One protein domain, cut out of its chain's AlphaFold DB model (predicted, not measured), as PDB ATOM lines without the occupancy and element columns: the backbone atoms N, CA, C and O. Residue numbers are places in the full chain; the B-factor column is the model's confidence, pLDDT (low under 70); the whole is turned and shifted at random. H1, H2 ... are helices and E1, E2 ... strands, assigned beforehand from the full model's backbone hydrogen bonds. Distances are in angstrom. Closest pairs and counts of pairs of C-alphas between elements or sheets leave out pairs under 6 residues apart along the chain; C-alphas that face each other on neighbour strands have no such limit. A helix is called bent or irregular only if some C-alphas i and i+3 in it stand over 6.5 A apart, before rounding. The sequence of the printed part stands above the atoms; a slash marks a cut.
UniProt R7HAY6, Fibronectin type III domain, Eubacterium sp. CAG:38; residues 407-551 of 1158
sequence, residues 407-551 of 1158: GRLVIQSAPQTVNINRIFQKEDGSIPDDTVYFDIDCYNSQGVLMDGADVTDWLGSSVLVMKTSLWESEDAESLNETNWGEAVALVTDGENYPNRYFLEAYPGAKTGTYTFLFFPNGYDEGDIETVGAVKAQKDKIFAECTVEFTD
ATOM      1  N   GLY A 407     180.078 348.614 280.345       79.50
ATOM      2  CA  GLY A 407     178.955 349.521 280.571       79.50
ATOM      3  C   GLY A 407     179.382 350.949 280.902       79.50
ATOM      4  O   GLY A 407     178.617 351.884 280.671       79.50
ATOM      5  N   ARG A 408     180.613 351.140 281.393       83.56
ATOM      6  CA  ARG A 408     181.228 352.452 281.646       83.56
ATOM      7  C   ARG A 408     182.753 352.345 281.596       83.56
ATOM      8  O   ARG A 408     183.319 351.431 282.180       83.56
ATOM      9  N   LEU A 409     183.416 353.320 280.979       86.75
ATOM     10  CA  LEU A 409     184.877 353.441 280.934       86.75
ATOM     11  C   LEU A 409     185.296 354.754 281.610       86.75
ATOM     12  O   LEU A 409     184.637 355.775 281.413       86.75
ATOM     13  N   VAL A 410     186.364 354.729 282.406       81.25
ATOM     14  CA  VAL A 410     186.912 355.899 283.108       81.25
ATOM     15  C   VAL A 410     188.410 355.993 282.840       81.25
ATOM     16  O   VAL A 410     189.169 355.103 283.206       81.25
ATOM     17  N   ILE A 411     188.847 357.087 282.218       84.06
ATOM     18  CA  ILE A 411     190.271 357.401 282.060       84.06
ATOM     19  C   ILE A 411     190.734 358.069 283.359       84.06
ATOM     20  O   ILE A 411     190.394 359.225 283.604       84.06
ATOM     21  N   GLN A 412     191.483 357.342 284.189       79.25
ATOM     22  CA  GLN A 412     192.030 357.842 285.455       79.25
ATOM     23  C   GLN A 412     193.224 358.778 285.227       79.25
ATOM     24  O   GLN A 412     193.412 359.739 285.966       79.25
ATOM     25  N   SER A 413     194.033 358.529 284.191       77.69
ATOM     26  CA  SER A 413     195.047 359.485 283.730       77.69
ATOM     27  C   SER A 413     195.403 359.291 282.254       77.69
ATOM     28  O   SER A 413     195.219 358.210 281.694       77.69
ATOM     29  N   ALA A 414     195.896 360.353 281.611       83.69
ATOM     30  CA  ALA A 414     196.317 360.355 280.211       83.69
ATOM     31  C   ALA A 414     197.407 361.416 279.958       83.69
ATOM     32  O   ALA A 414     197.409 362.460 280.617       83.69
ATOM     33  N   PRO A 415     198.314 361.215 278.984       84.44
ATOM     34  CA  PRO A 415     199.369 362.175 278.690       84.44
ATOM     35  C   PRO A 415     198.849 363.281 277.758       84.44
ATOM     36  O   PRO A 415     198.458 363.004 276.629       84.44
ATOM     37  N   GLN A 416     198.889 364.552 278.175       83.38
ATOM     38  CA  GLN A 416     198.414 365.656 277.317       83.38
ATOM     39  C   GLN A 416     199.365 365.994 276.157       83.38
ATOM     40  O   GLN A 416     198.920 366.345 275.065       83.38
ATOM     41  N   THR A 417     200.677 365.880 276.370       85.75
ATOM     42  CA  THR A 417     201.699 366.127 275.344       85.75
ATOM     43  C   THR A 417     202.723 365.002 275.372       85.75
ATOM     44  O   THR A 417     203.191 364.612 276.439       85.75
ATOM     45  N   VAL A 418     203.097 364.489 274.199       90.00
ATOM     46  CA  VAL A 418     204.005 363.347 274.045       90.00
ATOM     47  C   VAL A 418     205.071 363.658 272.995       90.00
ATOM     48  O   VAL A 418     204.753 364.042 271.870       90.00
ATOM     49  N   ASN A 419     206.352 363.454 273.332       90.94
ATOM     50  CA  ASN A 419     207.419 363.457 272.328       90.94
ATOM     51  C   ASN A 419     207.298 362.170 271.500       90.94
ATOM     52  O   ASN A 419     207.662 361.092 271.973       90.94
ATOM     53  N   ILE A 420     206.808 362.283 270.263       91.94
ATOM     54  CA  ILE A 420     206.494 361.132 269.402       91.94
ATOM     55  C   ILE A 420     207.722 360.252 269.125       91.94
ATOM     56  O   ILE A 420     207.600 359.052 268.904       91.94
ATOM     57  N   ASN A 421     208.929 360.824 269.205       89.56
ATOM     58  CA  ASN A 421     210.176 360.093 268.985       89.56
ATOM     59  C   ASN A 421     210.492 359.072 270.090       89.56
ATOM     60  O   ASN A 421     211.323 358.195 269.865       89.56
ATOM     61  N   ARG A 422     209.861 359.181 271.271       90.81
ATOM     62  CA  ARG A 422     210.030 358.233 272.386       90.81
ATOM     63  C   ARG A 422     209.185 356.967 272.222       90.81
ATOM     64  O   ARG A 422     209.559 355.930 272.754       90.81
ATOM     65  N   ILE A 423     208.087 357.045 271.467       93.56
ATOM     66  CA  ILE A 423     207.059 355.995 271.414       93.56
ATOM     67  C   ILE A 423     207.082 355.128 270.142       93.56
ATOM     68  O   ILE A 423     206.165 354.346 269.927       93.56
ATOM     69  N   PHE A 424     208.095 355.234 269.275       93.12
ATOM     70  CA  PHE A 424     208.173 354.365 268.091       93.12
ATOM     71  C   PHE A 424     208.398 352.891 268.461       93.12
ATOM     72  O   PHE A 424     209.249 352.588 269.298       93.12
ATOM     73  N   GLN A 425     207.677 351.993 267.778       91.12
ATOM     74  CA  GLN A 425     207.761 350.538 267.962       91.12
ATOM     75  C   GLN A 425     209.208 350.006 267.989       91.12
ATOM     76  O   GLN A 425     210.059 350.409 267.186       91.12
ATOM     77  N   LYS A 426     209.483 349.048 268.880       86.19
ATOM     78  CA  LYS A 426     210.790 348.377 268.993       86.19
ATOM     79  C   LYS A 426     210.810 347.066 268.198       86.19
ATOM     80  O   LYS A 426     209.786 346.413 268.029       86.19
ATOM     81  N   GLU A 427     211.983 346.658 267.702       82.88
ATOM     82  CA  GLU A 427     212.132 345.405 266.928       82.88
ATOM     83  C   GLU A 427     211.884 344.134 267.764       82.88
ATOM     84  O   GLU A 427     211.624 343.076 267.197       82.88
ATOM     85  N   ASP A 428     211.967 344.235 269.093       83.38
ATOM     86  CA  ASP A 428     211.720 343.148 270.046       83.38
ATOM     87  C   ASP A 428     210.271 343.089 270.565       83.38
ATOM     88  O   ASP A 428     209.940 342.176 271.318       83.38
ATOM     89  N   GLY A 429     209.408 344.028 270.156       78.19
ATOM     90  CA  GLY A 429     208.020 344.126 270.619       78.19
ATOM     91  C   GLY A 429     207.854 344.633 272.056       78.19
ATOM     92  O   GLY A 429     206.744 344.594 272.576       78.19
ATOM     93  N   SER A 430     208.921 345.103 272.713       86.19
ATOM     94  CA  SER A 430     208.815 345.694 274.053       86.19
ATOM     95  C   SER A 430     208.195 347.095 274.014       86.19
ATOM     96  O   SER A 430     208.396 347.847 273.056       86.19
ATOM     97  N   ILE A 431     207.486 347.471 275.088       87.88
ATOM     98  CA  ILE A 431     206.866 348.797 275.249       87.88
ATOM     99  C   ILE A 431     207.898 349.898 274.942       87.88
ATOM    100  O   ILE A 431     208.967 349.913 275.565       87.88
ATOM    101  N   PRO A 432     207.629 350.823 273.999       85.75
ATOM    102  CA  PRO A 432     208.570 351.874 273.620       85.75
ATOM    103  C   PRO A 432     209.035 352.748 274.792       85.75
ATOM    104  O   PRO A 432     210.244 352.894 275.003       85.75
ATOM    105  N   ASP A 433     208.084 353.246 275.586       88.38
ATOM    106  CA  ASP A 433     208.311 354.099 276.750       88.38
ATOM    107  C   ASP A 433     207.259 353.818 277.837       88.38
ATOM    108  O   ASP A 433     206.078 354.124 277.674       88.38
ATOM    109  N   ASP A 434     207.689 353.231 278.953       85.56
ATOM    110  CA  ASP A 434     206.833 352.834 280.079       85.56
ATOM    111  C   ASP A 434     206.336 354.024 280.925       85.56
ATOM    112  O   ASP A 434     205.496 353.859 281.809       85.56
ATOM    113  N   THR A 435     206.800 355.245 280.631       83.12
ATOM    114  CA  THR A 435     206.336 356.476 281.293       83.12
ATOM    115  C   THR A 435     205.217 357.197 280.536       83.12
ATOM    116  O   THR A 435     204.714 358.208 281.028       83.12
ATOM    117  N   VAL A 436     204.817 356.706 279.356       87.12
ATOM    118  CA  VAL A 436     203.824 357.353 278.483       87.12
ATOM    119  C   VAL A 436     202.636 356.418 278.245       87.12
ATOM    120  O   VAL A 436     202.618 355.629 277.300       87.12
ATOM    121  N   TYR A 437     201.633 356.520 279.116       90.31
ATOM    122  CA  TYR A 437     200.473 355.631 279.150       90.31
ATOM    123  C   TYR A 437     199.177 356.353 279.518       90.31
ATOM    124  O   TYR A 437     199.194 357.402 280.162       90.31
ATOM    125  N   PHE A 438     198.058 355.739 279.148       89.25
ATOM    126  CA  PHE A 438     196.757 355.948 279.770       89.25
ATOM    127  C   PHE A 438     196.576 354.948 280.916       89.25
ATOM    128  O   PHE A 438     197.008 353.799 280.811       89.25
ATOM    129  N   ASP A 439     195.926 355.379 281.989       85.44
ATOM    130  CA  ASP A 439     195.474 354.526 283.093       85.44
ATOM    131  C   ASP A 439     193.938 354.512 283.030       85.44
ATOM    132  O   ASP A 439     193.325 355.587 283.041       85.44
ATOM    133  N   ILE A 440     193.324 353.345 282.811       86.81
ATOM    134  CA  ILE A 440     191.912 353.225 282.409       86.81
ATOM    135  C   ILE A 440     191.213 352.110 283.188       86.81
ATOM    136  O   ILE A 440     191.566 350.939 283.061       86.81
ATOM    137  N   ASP A 441     190.146 352.479 283.894       85.06
ATOM    138  CA  ASP A 441     189.241 351.551 284.565       85.06
ATOM    139  C   ASP A 441     188.007 351.269 283.697       85.06
ATOM    140  O   ASP A 441     187.318 352.184 283.230       85.06
ATOM    141  N   CYS A 442     187.680 349.989 283.540       82.94
ATOM    142  CA  CYS A 442     186.485 349.524 282.845       82.94
ATOM    143  C   CYS A 442     185.491 348.915 283.838       82.94
ATOM    144  O   CYS A 442     185.863 348.159 284.729       82.94
ATOM    145  N   TYR A 443     184.211 349.239 283.676       82.06
ATOM    146  CA  TYR A 443     183.115 348.721 284.487       82.06
ATOM    147  C   TYR A 443     182.069 348.072 283.578       82.06
ATOM    148  O   TYR A 443     181.760 348.620 282.518       82.06
ATOM    149  N   ASN A 444     181.477 346.959 284.007       80.38
ATOM    150  CA  ASN A 444     180.394 346.284 283.277       80.38
ATOM    151  C   ASN A 444     179.063 347.074 283.332       80.38
ATOM    152  O   ASN A 444     178.984 348.128 283.973       80.38
ATOM    153  N   SER A 445     177.984 346.593 282.692       76.31
ATOM    154  CA  SER A 445     176.679 347.295 282.709       76.31
ATOM    155  C   SER A 445     176.031 347.426 284.093       76.31
ATOM    156  O   SER A 445     175.133 348.252 284.272       76.31
ATOM    157  N   GLN A 446     176.506 346.673 285.088       67.06
ATOM    158  CA  GLN A 446     176.063 346.757 286.482       67.06
ATOM    159  C   GLN A 446     176.879 347.766 287.313       67.06
ATOM    160  O   GLN A 446     176.538 348.021 288.468       67.06
ATOM    161  N   GLY A 447     177.931 348.366 286.743       63.66
ATOM    162  CA  GLY A 447     178.796 349.332 287.422       63.66
ATOM    163  C   GLY A 447     179.876 348.709 288.315       63.66
ATOM    164  O   GLY A 447     180.481 349.427 289.109       63.66
ATOM    165  N   VAL A 448     180.132 347.404 288.187       69.12
ATOM    166  CA  VAL A 448     181.219 346.696 288.885       69.12
ATOM    167  C   VAL A 448     182.516 346.854 288.090       69.12
ATOM    168  O   VAL A 448     182.488 346.750 286.866       69.12
ATOM    169  N   LEU A 449     183.630 347.135 288.777       77.25
ATOM    170  CA  LEU A 449     184.962 347.228 288.165       77.25
ATOM    171  C   LEU A 449     185.355 345.851 287.611       77.25
ATOM    172  O   LEU A 449     185.254 344.855 288.324       77.25
ATOM    173  N   MET A 450     185.756 345.810 286.347       74.69
ATOM    174  CA  MET A 450     186.205 344.598 285.661       74.69
ATOM    175  C   MET A 450     187.681 344.343 285.982       74.69
ATOM    176  O   MET A 450     188.417 345.297 286.243       74.69
ATOM    177  N   ASP A 451     188.120 343.082 285.957       77.56
ATOM    178  CA  ASP A 451     189.554 342.791 286.009       77.56
ATOM    179  C   ASP A 451     190.212 343.363 284.747       77.56
ATOM    180  O   ASP A 451     189.713 343.193 283.630       77.56
ATOM    181  N   GLY A 452     191.310 344.092 284.928       68.06
ATOM    182  CA  GLY A 452     192.013 344.727 283.827       68.06
ATOM    183  C   GLY A 452     192.551 343.707 282.826       68.06
ATOM    184  O   GLY A 452     192.431 343.929 281.622       68.06
ATOM    185  N   ALA A 453     193.027 342.549 283.307       71.81
ATOM    186  CA  ALA A 453     193.576 341.487 282.463       71.81
ATOM    187  C   ALA A 453     192.550 340.923 281.458       71.81
ATOM    188  O   ALA A 453     192.916 340.570 280.336       71.81
ATOM    189  N   ASP A 454     191.264 340.894 281.824       70.56
ATOM    190  CA  ASP A 454     190.176 340.414 280.958       70.56
ATOM    191  C   ASP A 454     189.752 341.447 279.892       70.56
ATOM    192  O   ASP A 454     189.061 341.109 278.928       70.56
ATOM    193  N   VAL A 455     190.168 342.713 280.038       73.38
ATOM    194  CA  VAL A 455     189.761 343.833 279.168       73.38
ATOM    195  C   VAL A 455     190.927 344.392 278.334       73.38
ATOM    196  O   VAL A 455     190.690 344.932 277.248       73.38
ATOM    197  N   THR A 456     192.181 344.238 278.772       70.31
ATOM    198  CA  THR A 456     193.365 344.894 278.182       70.31
ATOM    199  C   THR A 456     193.613 344.599 276.710       70.31
ATOM    200  O   THR A 456     193.750 345.534 275.912       70.31
ATOM    201  N   ASP A 457     193.641 343.324 276.325       68.06
ATOM    202  CA  ASP A 457     193.967 342.904 274.952       68.06
ATOM    203  C   ASP A 457     192.937 343.419 273.935       68.06
ATOM    204  O   ASP A 457     193.245 343.751 272.784       68.06
ATOM    205  N   TRP A 458     191.685 343.521 274.374       74.19
ATOM    206  CA  TRP A 458     190.565 343.961 273.558       74.19
ATOM    207  C   TRP A 458     190.437 345.484 273.514       74.19
ATOM    208  O   TRP A 458     190.247 346.042 272.430       74.19
ATOM    209  N   LEU A 459     190.612 346.188 274.639       79.94
ATOM    210  CA  LEU A 459     190.512 347.647 274.637       79.94
ATOM    211  C   LEU A 459     191.636 348.288 273.813       79.94
ATOM    212  O   LEU A 459     191.367 349.235 273.077       79.94
ATOM    213  N   GLY A 460     192.859 347.740 273.841       74.81
ATOM    214  CA  GLY A 460     193.978 348.238 273.026       74.81
ATOM    215  C   GLY A 460     193.706 348.230 271.512       74.81
ATOM    216  O   GLY A 460     194.140 349.133 270.796       74.81
ATOM    217  N   SER A 461     192.916 347.264 271.025       75.56
ATOM    218  CA  SER A 461     192.493 347.175 269.615       75.56
ATOM    219  C   SER A 461     191.206 347.953 269.288       75.56
ATOM    220  O   SER A 461     190.854 348.111 268.116       75.56
ATOM    221  N   SER A 462     190.542 348.514 270.302       85.75
ATOM    222  CA  SER A 462     189.208 349.123 270.212       85.75
ATOM    223  C   SER A 462     189.219 350.658 270.344       85.75
ATOM    224  O   SER A 462     188.248 351.278 270.789       85.75
ATOM    225  N   VAL A 463     190.324 351.297 269.940       90.62
ATOM    226  CA  VAL A 463     190.512 352.758 269.990       90.62
ATOM    227  C   VAL A 463     190.902 353.312 268.622       90.62
ATOM    228  O   VAL A 463     191.841 352.834 267.988       90.62
ATOM    229  N   LEU A 464     190.208 354.362 268.173       91.94
ATOM    230  CA  LEU A 464     190.542 355.082 266.941       91.94
ATOM    231  C   LEU A 464     191.249 356.403 267.262       91.94
ATOM    232  O   LEU A 464     190.721 357.228 268.005       91.94
ATOM    233  N   VAL A 465     192.420 356.634 266.662       93.12
ATOM    234  CA  VAL A 465     193.183 357.887 266.799       93.12
ATOM    235  C   VAL A 465     192.930 358.777 265.587       93.12
ATOM    236  O   VAL A 465     193.338 358.454 264.471       93.12
ATOM    237  N   MET A 466     192.264 359.913 265.795       91.94
ATOM    238  CA  MET A 466     191.799 360.812 264.735       91.94
ATOM    239  C   MET A 466     192.321 362.239 264.929       91.94
ATOM    240  O   MET A 466     192.395 362.728 266.048       91.94
ATOM    241  N   LYS A 467     192.652 362.958 263.849       94.00
ATOM    242  CA  LYS A 467     193.059 364.379 263.930       94.00
ATOM    243  C   LYS A 467     191.957 365.219 264.572       94.00
ATOM    244  O   LYS A 467     190.864 365.312 264.011       94.00
ATOM    245  N   THR A 468     192.263 365.892 265.683       92.81
ATOM    246  CA  THR A 468     191.278 366.648 266.479       92.81
ATOM    247  C   THR A 468     190.543 367.688 265.636       92.81
ATOM    248  O   THR A 468     189.321 367.762 265.671       92.81
ATOM    249  N   SER A 469     191.246 368.394 264.745       91.12
ATOM    250  CA  SER A 469     190.637 369.386 263.847       91.12
ATOM    251  C   SER A 469     189.628 368.815 262.839       91.12
ATOM    252  O   SER A 469     188.754 369.548 262.384       91.12
ATOM    253  N   LEU A 470     189.707 367.525 262.486       91.69
ATOM    254  CA  LEU A 470     188.695 366.847 261.662       91.69
ATOM    255  C   LEU A 470     187.557 366.269 262.516       91.69
ATOM    256  O   LEU A 470     186.418 366.197 262.052       91.69
ATOM    257  N   TRP A 471     187.847 365.880 263.759       92.75
ATOM    258  CA  TRP A 471     186.837 365.430 264.716       92.75
ATOM    259  C   TRP A 471     185.937 366.581 265.188       92.75
ATOM    260  O   TRP A 471     184.719 366.428 265.233       92.75
ATOM    261  N   GLU A 472     186.492 367.770 265.406       88.50
ATOM    262  CA  GLU A 472     185.746 368.975 265.793       88.50
ATOM    263  C   GLU A 472     185.055 369.677 264.606       88.50
ATOM    264  O   GLU A 472     184.059 370.369 264.797       88.50
ATOM    265  N   SER A 473     185.535 369.492 263.368       84.81
ATOM    266  CA  SER A 473     184.982 370.173 262.182       84.81
ATOM    267  C   SER A 473     183.565 369.710 261.815       84.81
ATOM    268  O   SER A 473     183.327 368.521 261.581       84.81
ATOM    269  N   GLU A 474     182.633 370.654 261.670       78.06
ATOM    270  CA  GLU A 474     181.293 370.421 261.103       78.06
ATOM    271  C   GLU A 474     181.232 370.630 259.572       78.06
ATOM    272  O   GLU A 474     180.169 370.480 258.965       78.06
ATOM    273  N   ASP A 475     182.352 370.970 258.919       82.62
ATOM    274  CA  ASP A 475     182.364 371.304 257.492       82.62
ATOM    275  C   ASP A 475     182.065 370.084 256.604       82.62
ATOM    276  O   ASP A 475     182.694 369.027 256.692       82.62
ATOM    277  N   ALA A 476     181.142 370.257 255.652       74.56
ATOM    278  CA  ALA A 476     180.710 369.189 254.745       74.56
ATOM    279  C   ALA A 476     181.830 368.650 253.828       74.56
ATOM    280  O   ALA A 476     181.729 367.529 253.326       74.56
ATOM    281  N   GLU A 477     182.897 369.424 253.606       78.62
ATOM    282  CA  GLU A 477     184.098 368.950 252.906       78.62
ATOM    283  C   GLU A 477     184.909 367.986 253.792       78.62
ATOM    284  O   GLU A 477     185.298 366.920 253.314       78.62
ATOM    285  N   SER A 478     185.058 368.281 255.092       82.56
ATOM    286  CA  SER A 478     185.768 367.421 256.053       82.56
ATOM    287  C   SER A 478     185.137 366.037 256.188       82.56
ATOM    288  O   SER A 478     185.867 365.065 256.326       82.56
ATOM    289  N   LEU A 479     183.806 365.914 256.087       84.50
ATOM    290  CA  LEU A 479     183.103 364.623 256.197       84.50
ATOM    291  C   LEU A 479     183.547 363.575 255.159       84.50
ATOM    292  O   LEU A 479     183.395 362.382 255.409       84.50
ATOM    293  N   ASN A 480     184.091 363.999 254.015       87.25
ATOM    294  CA  ASN A 480     184.536 363.108 252.937       87.25
ATOM    295  C   ASN A 480     186.045 362.794 252.992       87.25
ATOM    296  O   ASN A 480     186.546 362.084 252.119       87.25
ATOM    297  N   GLU A 481     186.782 363.324 253.973       90.06
ATOM    298  CA  GLU A 481     188.219 363.068 254.105       90.06
ATOM    299  C   GLU A 481     188.497 361.618 254.510       90.06
ATOM    300  O   GLU A 481     187.890 361.091 255.442       90.06
ATOM    301  N   THR A 482     189.459 360.992 253.828       88.19
ATOM    302  CA  THR A 482     189.912 359.608 254.072       88.19
ATOM    303  C   THR A 482     191.254 359.544 254.806       88.19
ATOM    304  O   THR A 482     191.650 358.500 255.310       88.19
ATOM    305  N   ASN A 483     191.970 360.668 254.909       87.56
ATOM    306  CA  ASN A 483     193.251 360.790 255.614       87.56
ATOM    307  C   ASN A 483     193.040 361.393 257.014       87.56
ATOM    308  O   ASN A 483     193.629 362.419 257.366       87.56
ATOM    309  N   TRP A 484     192.145 360.789 257.796       89.38
ATOM    310  CA  TRP A 484     191.696 361.313 259.091       89.38
ATOM    311  C   TRP A 484     192.483 360.768 260.287       89.38
ATOM    312  O   TRP A 484     192.705 361.511 261.245       89.38
ATOM    313  N   GLY A 485     192.923 359.511 260.207       85.31
ATOM    314  CA  GLY A 485     193.606 358.813 261.294       85.31
ATOM    315  C   GLY A 485     195.105 359.096 261.391       85.31
ATOM    316  O   GLY A 485     195.671 359.840 260.578       85.31
ATOM    317  N   GLU A 486     195.741 358.466 262.378       90.19
ATOM    318  CA  GLU A 486     197.193 358.449 262.561       90.19
ATOM    319  C   GLU A 486     197.699 357.068 262.972       90.19
ATOM    320  O   GLU A 486     196.968 356.272 263.552       90.19
ATOM    321  N   ALA A 487     198.963 356.786 262.663       88.56
ATOM    322  CA  ALA A 487     199.580 355.487 262.910       88.56
ATOM    323  C   ALA A 487     200.108 355.359 264.358       88.56
ATOM    324  O   ALA A 487     201.296 355.122 264.568       88.56
ATOM    325  N   VAL A 488     199.232 355.557 265.348       91.31
ATOM    326  CA  VAL A 488     199.507 355.397 266.789       91.31
ATOM    327  C   VAL A 488     198.428 354.499 267.396       91.31
ATOM    328  O   VAL A 488     197.255 354.670 267.071       91.31
ATOM    329  N   ALA A 489     198.815 353.566 268.263       90.00
ATOM    330  CA  ALA A 489     197.911 352.665 268.975       90.00
ATOM    331  C   ALA A 489     198.205 352.642 270.481       90.00
ATOM    332  O   ALA A 489     199.188 353.224 270.953       90.00
ATOM    333  N   LEU A 490     197.337 351.949 271.217       90.81
ATOM    334  CA  LEU A 490     197.549 351.582 272.608       90.81
ATOM    335  C   LEU A 490     198.002 350.122 272.685       90.81
ATOM    336  O   LEU A 490     197.371 349.245 272.099       90.81
ATOM    337  N   VAL A 491     199.084 349.873 273.417       87.88
ATOM    338  CA  VAL A 491     199.621 348.536 273.704       87.88
ATOM    339  C   VAL A 491     199.627 348.295 275.211       87.88
ATOM    340  O   VAL A 491     199.649 349.239 276.001       87.88
ATOM    341  N   THR A 492     199.585 347.035 275.623       82.88
ATOM    342  CA  THR A 492     199.417 346.636 277.025       82.88
ATOM    343  C   THR A 492     200.444 345.579 277.431       82.88
ATOM    344  O   THR A 492     201.026 344.901 276.586       82.88
ATOM    345  N   ASP A 493     200.661 345.474 278.736       77.31
ATOM    346  CA  ASP A 493     201.384 344.401 279.414       77.31
ATOM    347  C   ASP A 493     200.462 343.937 280.548       77.31
ATOM    348  O   ASP A 493     200.565 344.398 281.686       77.31
ATOM    349  N   GLY A 494     199.476 343.106 280.191       66.00
ATOM    350  CA  GLY A 494     198.391 342.696 281.088       66.00
ATOM    351  C   GLY A 494     198.848 341.863 282.290       66.00
ATOM    352  O   GLY A 494     198.132 341.800 283.285       66.00
ATOM    353  N   GLU A 495     200.048 341.274 282.240       68.12
ATOM    354  CA  GLU A 495     200.635 340.541 283.369       68.12
ATOM    355  C   GLU A 495     201.204 341.485 284.441       68.12
ATOM    356  O   GLU A 495     201.091 341.198 285.634       68.12
ATOM    357  N   ASN A 496     201.810 342.611 284.041       74.12
ATOM    358  CA  ASN A 496     202.477 343.530 284.973       74.12
ATOM    359  C   ASN A 496     201.672 344.808 285.272       74.12
ATOM    360  O   ASN A 496     201.851 345.406 286.336       74.12
ATOM    361  N   TYR A 497     200.802 345.247 284.356       78.81
ATOM    362  CA  TYR A 497     200.055 346.505 284.454       78.81
ATOM    363  C   TYR A 497     198.624 346.392 283.875       78.81
ATOM    364  O   TYR A 497     198.318 347.031 282.864       78.81
ATOM    365  N   PRO A 498     197.713 345.641 284.524       71.44
ATOM    366  CA  PRO A 498     196.402 345.284 283.966       71.44
ATOM    367  C   PRO A 498     195.455 346.459 283.645       71.44
ATOM    368  O   PRO A 498     194.525 346.268 282.877       71.44
ATOM    369  N   ASN A 499     195.675 347.683 284.143       80.81
ATOM    370  CA  ASN A 499     194.839 348.853 283.790       80.81
ATOM    371  C   ASN A 499     195.585 349.885 282.914       80.81
ATOM    372  O   ASN A 499     195.086 350.989 282.680       80.81
ATOM    373  N   ARG A 500     196.792 349.555 282.425       87.06
ATOM    374  CA  ARG A 500     197.703 350.513 281.779       87.06
ATOM    375  C   ARG A 500     197.890 350.259 280.286       87.06
ATOM    376  O   ARG A 500     198.238 349.164 279.847       87.06
ATOM    377  N   TYR A 501     197.741 351.334 279.521       90.06
ATOM    378  CA  TYR A 501     197.737 351.326 278.063       90.06
ATOM    379  C   TYR A 501     198.798 352.297 277.540       90.06
ATOM    380  O   TYR A 501     198.601 353.512 277.500       90.06
ATOM    381  N   PHE A 502     199.955 351.760 277.173       91.88
ATOM    382  CA  PHE A 502     201.120 352.508 276.707       91.88
ATOM    383  C   PHE A 502     200.945 352.933 275.246       91.88
ATOM    384  O   PHE A 502     200.314 352.228 274.460       91.88
ATOM    385  N   LEU A 503     201.511 354.075 274.855       92.94
ATOM    386  CA  LEU A 503     201.427 354.529 273.465       92.94
ATOM    387  C   LEU A 503     202.530 353.893 272.607       92.94
ATOM    388  O   LEU A 503     203.710 353.968 272.950       92.94
ATOM    389  N   GLU A 504     202.151 353.358 271.444       93.06
ATOM    390  CA  GLU A 504     203.077 352.896 270.402       93.06
ATOM    391  C   GLU A 504     202.800 353.601 269.064       93.06
ATOM    392  O   GLU A 504     201.664 353.675 268.598       93.06
ATOM    393  N   ALA A 505     203.854 354.107 268.421       93.56
ATOM    394  CA  ALA A 505     203.820 354.740 267.108       93.56
ATOM    395  C   ALA A 505     204.436 353.840 266.024       93.56
ATOM    396  O   ALA A 505     205.573 353.370 266.132       93.56
ATOM    397  N   TYR A 506     203.704 353.673 264.924       90.06
ATOM    398  CA  TYR A 506     204.108 352.891 263.757       90.06
ATOM    399  C   TYR A 506     204.854 353.747 262.711       90.06
ATOM    400  O   TYR A 506     204.706 354.977 262.665       90.06
ATOM    401  N   PRO A 507     205.647 353.127 261.811       87.50
ATOM    402  CA  PRO A 507     206.358 353.811 260.735       87.50
ATOM    403  C   PRO A 507     205.446 354.675 259.853       87.50
ATOM    404  O   PRO A 507     204.723 354.180 258.990       87.50
ATOM    405  N   GLY A 508     205.534 355.993 260.032       83.19
ATOM    406  CA  GLY A 508     204.741 356.981 259.293       83.19
ATOM    407  C   GLY A 508     203.958 357.963 260.165       83.19
ATOM    408  O   GLY A 508     203.469 358.949 259.607       83.19
ATOM    409  N   ALA A 509     203.891 357.725 261.483       90.25
ATOM    410  CA  ALA A 509     203.252 358.605 262.462       90.25
ATOM    411  C   ALA A 509     203.810 360.046 262.433       90.25
ATOM    412  O   ALA A 509     204.983 360.269 262.110       90.25
ATOM    413  N   LYS A 510     202.965 361.038 262.747       89.88
ATOM    414  CA  LYS A 510     203.270 362.475 262.598       89.88
ATOM    415  C   LYS A 510     202.927 363.284 263.841       89.88
ATOM    416  O   LYS A 510     202.069 362.914 264.632       89.88
ATOM    417  N   THR A 511     203.586 364.433 263.962       91.88
ATOM    418  CA  THR A 511     203.272 365.449 264.967       91.88
ATOM    419  C   THR A 511     201.976 366.195 264.637       91.88
ATOM    420  O   THR A 511     201.636 366.404 263.469       91.88
ATOM    421  N   GLY A 512     201.264 366.619 265.680       91.81
ATOM    422  CA  GLY A 512     199.941 367.237 265.604       91.81
ATOM    423  C   GLY A 512     199.078 366.889 266.818       91.81
ATOM    424  O   GLY A 512     199.515 366.166 267.709       91.81
ATOM    425  N   THR A 513     197.845 367.392 266.844       93.50
ATOM    426  CA  THR A 513     196.872 367.121 267.913       93.50
ATOM    427  C   THR A 513     195.842 366.099 267.437       93.50
ATOM    428  O   THR A 513     195.242 366.266 266.366       93.50
ATOM    429  N   TYR A 514     195.661 365.038 268.221       94.75
ATOM    430  CA  TYR A 514     194.816 363.900 267.881       94.75
ATOM    431  C   TYR A 514     193.933 363.517 269.067       94.75
ATOM    432  O   TYR A 514     194.345 363.608 270.220       94.75
ATOM    433  N   THR A 515     192.720 363.068 268.772       94.38
ATOM    434  CA  THR A 515     191.743 362.597 269.746       94.38
ATOM    435  C   THR A 515     191.627 361.080 269.631       94.38
ATOM    436  O   THR A 515     191.383 360.545 268.547       94.38
ATOM    437  N   PHE A 516     191.841 360.406 270.754       94.62
ATOM    438  CA  PHE A 516     191.617 358.985 270.974       94.62
ATOM    439  C   PHE A 516     190.129 358.792 271.273       94.62
ATOM    440  O   PHE A 516     189.600 359.388 272.213       94.62
ATOM    441  N   LEU A 517     189.460 357.994 270.446       93.69
ATOM    442  CA  LEU A 517     188.039 357.679 270.536       93.69
ATOM    443  C   LEU A 517     187.906 356.236 271.027       93.69
ATOM    444  O   LEU A 517     188.275 355.308 270.304       93.69
ATOM    445  N   PHE A 518     187.424 356.051 272.256       92.69
ATOM    446  CA  PHE A 518     187.357 354.743 272.905       92.69
ATOM    447  C   PHE A 518     186.016 354.067 272.612       92.69
ATOM    448  O   PHE A 518     184.967 354.522 273.080       92.69
ATOM    449  N   PHE A 519     186.060 352.967 271.862       89.38
ATOM    450  CA  PHE A 519     184.913 352.139 271.495       89.38
ATOM    451  C   PHE A 519     185.041 350.769 272.169       89.38
ATOM    452  O   PHE A 519     185.213 349.795 271.443       89.38
ATOM    453  N   PRO A 520     185.004 350.648 273.514       79.44
ATOM    454  CA  PRO A 520     185.329 349.391 274.190       79.44
ATOM    455  C   PRO A 520     184.574 348.215 273.560       79.44
ATOM    456  O   PRO A 520     185.204 347.316 273.028       79.44
ATOM    457  N   ASN A 521     183.248 348.323 273.419       81.81
ATOM    458  CA  ASN A 521     182.380 347.305 272.803       81.81
ATOM    459  C   ASN A 521     182.504 347.139 271.266       81.81
ATOM    460  O   ASN A 521     181.596 346.600 270.629       81.81
ATOM    461  N   GLY A 522     183.602 347.597 270.665       81.31
ATOM    462  CA  GLY A 522     183.896 347.530 269.238       81.31
ATOM    463  C   GLY A 522     183.229 348.614 268.380       81.31
ATOM    464  O   GLY A 522     182.242 349.257 268.748       81.31
ATOM    465  N   TYR A 523     183.771 348.789 267.174       85.69
ATOM    466  CA  TYR A 523     183.250 349.660 266.116       85.69
ATOM    467  C   TYR A 523     183.057 348.863 264.815       85.69
ATOM    468  O   TYR A 523     183.655 347.806 264.619       85.69
ATOM    469  N   ASP A 524     182.214 349.357 263.905       83.81
ATOM    470  CA  ASP A 524     181.946 348.670 262.636       83.81
ATOM    471  C   ASP A 524     183.094 348.957 261.652       83.81
ATOM    472  O   ASP A 524     183.068 349.965 260.945       83.81
ATOM    473  N   GLU A 525     184.109 348.084 261.603       71.12
ATOM    474  CA  GLU A 525     185.301 348.224 260.735       71.12
ATOM    475  C   GLU A 525     184.967 348.448 259.247       71.12
ATOM    476  O   GLU A 525     185.724 349.092 258.519       71.12
ATOM    477  N   GLY A 526     183.826 347.930 258.781       70.62
ATOM    478  CA  GLY A 526     183.365 348.092 257.399       70.62
ATOM    479  C   GLY A 526     182.922 349.514 257.029       70.62
ATOM    480  O   GLY A 526     182.810 349.804 255.840       70.62
ATOM    481  N   ASP A 527     182.696 350.388 258.015       70.00
ATOM    482  CA  ASP A 527     182.123 351.731 257.862       70.00
ATOM    483  C   ASP A 527     182.969 352.802 258.597       70.00
ATOM    484  O   ASP A 527     182.448 353.640 259.336       70.00
ATOM    485  N   ILE A 528     184.297 352.801 258.394       86.44
ATOM    486  CA  ILE A 528     185.211 353.855 258.901       86.44
ATOM    487  C   ILE A 528     186.100 354.521 257.830       86.44
ATOM    488  O   ILE A 528     186.988 355.300 258.160       86.44
ATOM    489  N   GLU A 529     185.871 354.300 256.527       86.69
ATOM    490  CA  GLU A 529     186.744 354.853 255.466       86.69
ATOM    491  C   GLU A 529     186.838 356.397 255.439       86.69
ATOM    492  O   GLU A 529     187.813 356.944 254.921       86.69
ATOM    493  N   THR A 530     185.859 357.119 256.000       90.75
ATOM    494  CA  THR A 530     185.800 358.595 255.987       90.75
ATOM    495  C   THR A 530     185.488 359.185 257.361       90.75
ATOM    496  O   THR A 530     184.839 358.540 258.184       90.75
ATOM    497  N   VAL A 531     185.852 360.457 257.571       89.50
ATOM    498  CA  VAL A 531     185.463 361.256 258.756       89.50
ATOM    499  C   VAL A 531     183.966 361.145 259.064       89.50
ATOM    500  O   VAL A 531     183.583 360.980 260.219       89.50
ATOM    501  N   GLY A 532     183.107 361.234 258.042       88.31
ATOM    502  CA  GLY A 532     181.657 361.138 258.209       88.31
ATOM    503  C   GLY A 532     181.190 359.759 258.676       88.31
ATOM    504  O   GLY A 532     180.218 359.679 259.422       88.31
ATOM    505  N   ALA A 533     181.896 358.695 258.289       89.69
ATOM    506  CA  ALA A 533     181.600 357.329 258.706       89.69
ATOM    507  C   ALA A 533     182.035 357.072 260.164       89.69
ATOM    508  O   ALA A 533     181.238 356.580 260.957       89.69
ATOM    509  N   VAL A 534     183.221 357.554 260.569       90.44
ATOM    510  CA  VAL A 534     183.654 357.554 261.986       90.44
ATOM    511  C   VAL A 534     182.669 358.347 262.858       90.44
ATOM    512  O   VAL A 534     182.202 357.857 263.885       90.44
ATOM    513  N   LYS A 535     182.265 359.551 262.421       90.25
ATOM    514  CA  LYS A 535     181.279 360.388 263.131       90.25
ATOM    515  C   LYS A 535     179.890 359.759 263.238       90.25
ATOM    516  O   LYS A 535     179.193 360.024 264.214       90.25
ATOM    517  N   ALA A 536     179.484 358.919 262.283       89.69
ATOM    518  CA  ALA A 536     178.208 358.206 262.346       89.69
ATOM    519  C   ALA A 536     178.149 357.172 263.487       89.69
ATOM    520  O   ALA A 536     177.056 356.783 263.888       89.69
ATOM    521  N   GLN A 537     179.301 356.762 264.033       89.94
ATOM    522  CA  GLN A 537     179.395 355.825 265.153       89.94
ATOM    523  C   GLN A 537     179.581 356.522 266.516       89.94
ATOM    524  O   GLN A 537     179.844 355.842 267.504       89.94
ATOM    525  N   LYS A 538     179.421 357.856 266.605       88.00
ATOM    526  CA  LYS A 538     179.680 358.628 267.838       88.00
ATOM    527  C   LYS A 538     178.917 358.115 269.071       88.00
ATOM    528  O   LYS A 538     179.477 358.123 270.160       88.00
ATOM    529  N   ASP A 539     177.703 357.597 268.899       87.12
ATOM    530  CA  ASP A 539     176.888 357.042 269.995       87.12
ATOM    531  C   ASP A 539     177.477 355.755 270.625       87.12
ATOM    532  O   ASP A 539     176.989 355.304 271.659       87.12
ATOM    533  N   LYS A 540     178.515 355.152 270.020       87.06
ATOM    534  CA  LYS A 540     179.272 354.008 270.565       87.06
ATOM    535  C   LYS A 540     180.547 354.415 271.320       87.06
ATOM    536  O   LYS A 540     181.253 353.536 271.810       87.06
ATOM    537  N   ILE A 541     180.885 355.705 271.372       89.56
ATOM    538  CA  ILE A 541     182.109 356.199 272.019       89.56
ATOM    539  C   ILE A 541     181.848 356.382 273.514       89.56
ATOM    540  O   ILE A 541     180.940 357.110 273.904       89.56
ATOM    541  N   PHE A 542     182.661 355.734 274.348       86.44
ATOM    542  CA  PHE A 542     182.517 355.767 275.809       86.44
ATOM    543  C   PHE A 542     183.381 356.855 276.455       86.44
ATOM    544  O   PHE A 542     182.997 357.414 277.480       86.44
ATOM    545  N   ALA A 543     184.522 357.177 275.846       88.81
ATOM    546  CA  ALA A 543     185.370 358.297 276.234       88.81
ATOM    547  C   ALA A 543     186.090 358.891 275.016       88.81
ATOM    548  O   ALA A 543     186.362 358.202 274.029       88.81
ATOM    549  N   GLU A 544     186.435 360.172 275.115       92.31
ATOM    550  CA  GLU A 544     187.274 360.894 274.160       92.31
ATOM    551  C   GLU A 544     188.446 361.516 274.938       92.31
ATOM    552  O   GLU A 544     188.228 362.135 275.979       92.31
ATOM    553  N   CYS A 545     189.685 361.384 274.458       90.19
ATOM    554  CA  CYS A 545     190.844 362.043 275.074       90.19
ATOM    555  C   CYS A 545     191.774 362.635 274.014       90.19
ATOM    556  O   CYS A 545     192.066 361.987 273.012       90.19
ATOM    557  N   THR A 546     192.242 363.867 274.213       92.25
ATOM    558  CA  THR A 546     193.076 364.581 273.235       92.25
ATOM    559  C   THR A 546     194.536 364.622 273.676       92.25
ATOM    560  O   THR A 546     194.830 364.985 274.810       92.25
ATOM    561  N   VAL A 547     195.443 364.290 272.753       92.38
ATOM    562  CA  VAL A 547     196.898 364.228 272.953       92.38
ATOM    563  C   VAL A 547     197.607 365.043 271.865       92.38
ATOM    564  O   VAL A 547     197.293 364.933 270.676       92.38
ATOM    565  N   GLU A 548     198.588 365.862 272.251       93.00
ATOM    566  CA  GLU A 548     199.495 366.549 271.325       93.00
ATOM    567  C   GLU A 548     200.797 365.754 271.130       93.00
ATOM    568  O   GLU A 548     201.604 365.610 272.049       93.00
ATOM    569  N   PHE A 549     201.053 365.299 269.903       93.88
ATOM    570  CA  PHE A 549     202.328 364.706 269.510       93.88
ATOM    571  C   PHE A 549     203.297 365.773 268.999       93.88
ATOM    572  O   PHE A 549     203.042 366.439 267.993       93.88
ATOM    573  N   THR A 550     204.447 365.893 269.658       90.31
ATOM    574  CA  THR A 550     205.494 366.880 269.360       90.31
ATOM    575  C   THR A 550     206.835 366.214 269.045       90.31
ATOM    576  O   THR A 550     207.049 365.045 269.362       90.31
ATOM    577  N   ASP A 551     207.750 366.945 268.405       87.75
ATOM    578  CA  ASP A 551     209.121 366.504 268.104       87.75
ATOM    579  C   ASP A 551     210.157 366.989 269.139       87.75
ATOM    580  O   ASP A 551     211.359 366.785 268.962       87.75
TER     581      ASP A 551
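What this domain is: This is residues 407 to 551 of the 1158 residues of the protein "Fibronectin type III domain" of Eubacterium sp. CAG:38 (UniProt R7HAY6). Two strongly twisted sheets of four strands, E1 E3 E6 E5 and E2 E8 E7 E4, face each other as a loose sandwich, and E5 of the one comes close to E4 of the other, as E1 does to E8. The irregular helix H1 packs on the first sheet beside E5, while the short helix H2 packs on the second sheet and H3 only grazes it; the loops round Ala 476 and Asn 496 hold the two ends of the greatest length. The printed part has 145 residues, with three named helices and eight named strands in the order E1 E2 E3 H1 E4 H2 E5 E6 E7 H3 E8. The first sheet is antiparallel and the second mixed, the class is mixed helices and strands, and under half of the residues, 70 of 145, are in named elements. The whole is compact, with a radius of gyration of the C-alphas of 15.1 A and spans of 45 by 40 by 25 A.

How they stand to each other: E1, residues 407 to 413, is an edge strand and the antiparallel neighbour of E3, residues 437 to 444, with N 410 and O 441 2.8 A apart. E3 is staggered: its residues 439 to 443 pair with E1, and its residues 437 to 439 with E6, residues 500 to 505, where N 438 and O 501 are 2.8 A apart. E6 and the other edge strand, E5, residues 488 to 492, form an antiparallel hairpin, with N 491 and O 502 2.9 A apart. This sheet is curled like part of a barrel. H1, residues 452 to 461, is on it, making two layers, a helix on one face of a sheet; the closest C-alphas of H1 and E5 are those of Gly 460 and Leu 490, 4.9 A apart. In the second sheet the edge strand E2, residues 417 to 419, is parallel to E8, residues 543 to 550, with N 418 and O 548 2.8 A apart. E8 is antiparallel to E7, residues 512 to 518, with N 516 and O 545 2.8 A apart. E7 is antiparallel to the edge strand E4, residues 463 to 467, with N 515 and O 466 2.8 A apart. The two sheets form a sandwich, two sheets face to face, the facing parts 10.6 A centre to centre and their best planes 23 degrees apart. The closest C-alphas of E4 and E5, Val 465 and Val 488, are 6.8 A apart. H2, residues 468 to 472, is on the second sheet at a height of 7.2 A, and only just over E7, with 3 of its C-alphas there. H3, residues 531 to 536, only grazes that sheet with residues 531 to 534. H2 and H3 only just touch, with 3 pairs of C-alphas within 8 A, the closest being Leu 470 and Val 531 at 7.1 A. In H2 and H3 every O i to N i+4 pair is within hydrogen-bond range; in H1 it is 3 of 6.

Where its parts are: E1 begins at C-alpha 407 (178.955, 349.521, 280.571) and is 19.2 A long; E2 follows at 7.0 A, and E3 at 22.5 A. H1 is 14.4 A long and irregular, C-alphas 454 and 457 being 7.5 A apart. E4 is 13.4 A long, from C-alpha 463 (190.512, 352.758, 269.990), and H2 6.0 A. E5 is 13.5 A, E6 16.4 A, E7 19.2 A and H3 8.7 A long. E8, 22.9 A, ends at C-alpha 550 (205.494, 366.880, 269.360).

The domain as a whole: The C-alphas farthest apart, Ala 476 and Asn 496, are 45.2 A apart. The printed part has no cut. The links E2 to E3, H2 to E5 and E7 to H3 are long. The mean pLDDT of the printed part is 85.0; residues 446 to 448, 452, 457 and 494 to 495 are under 70.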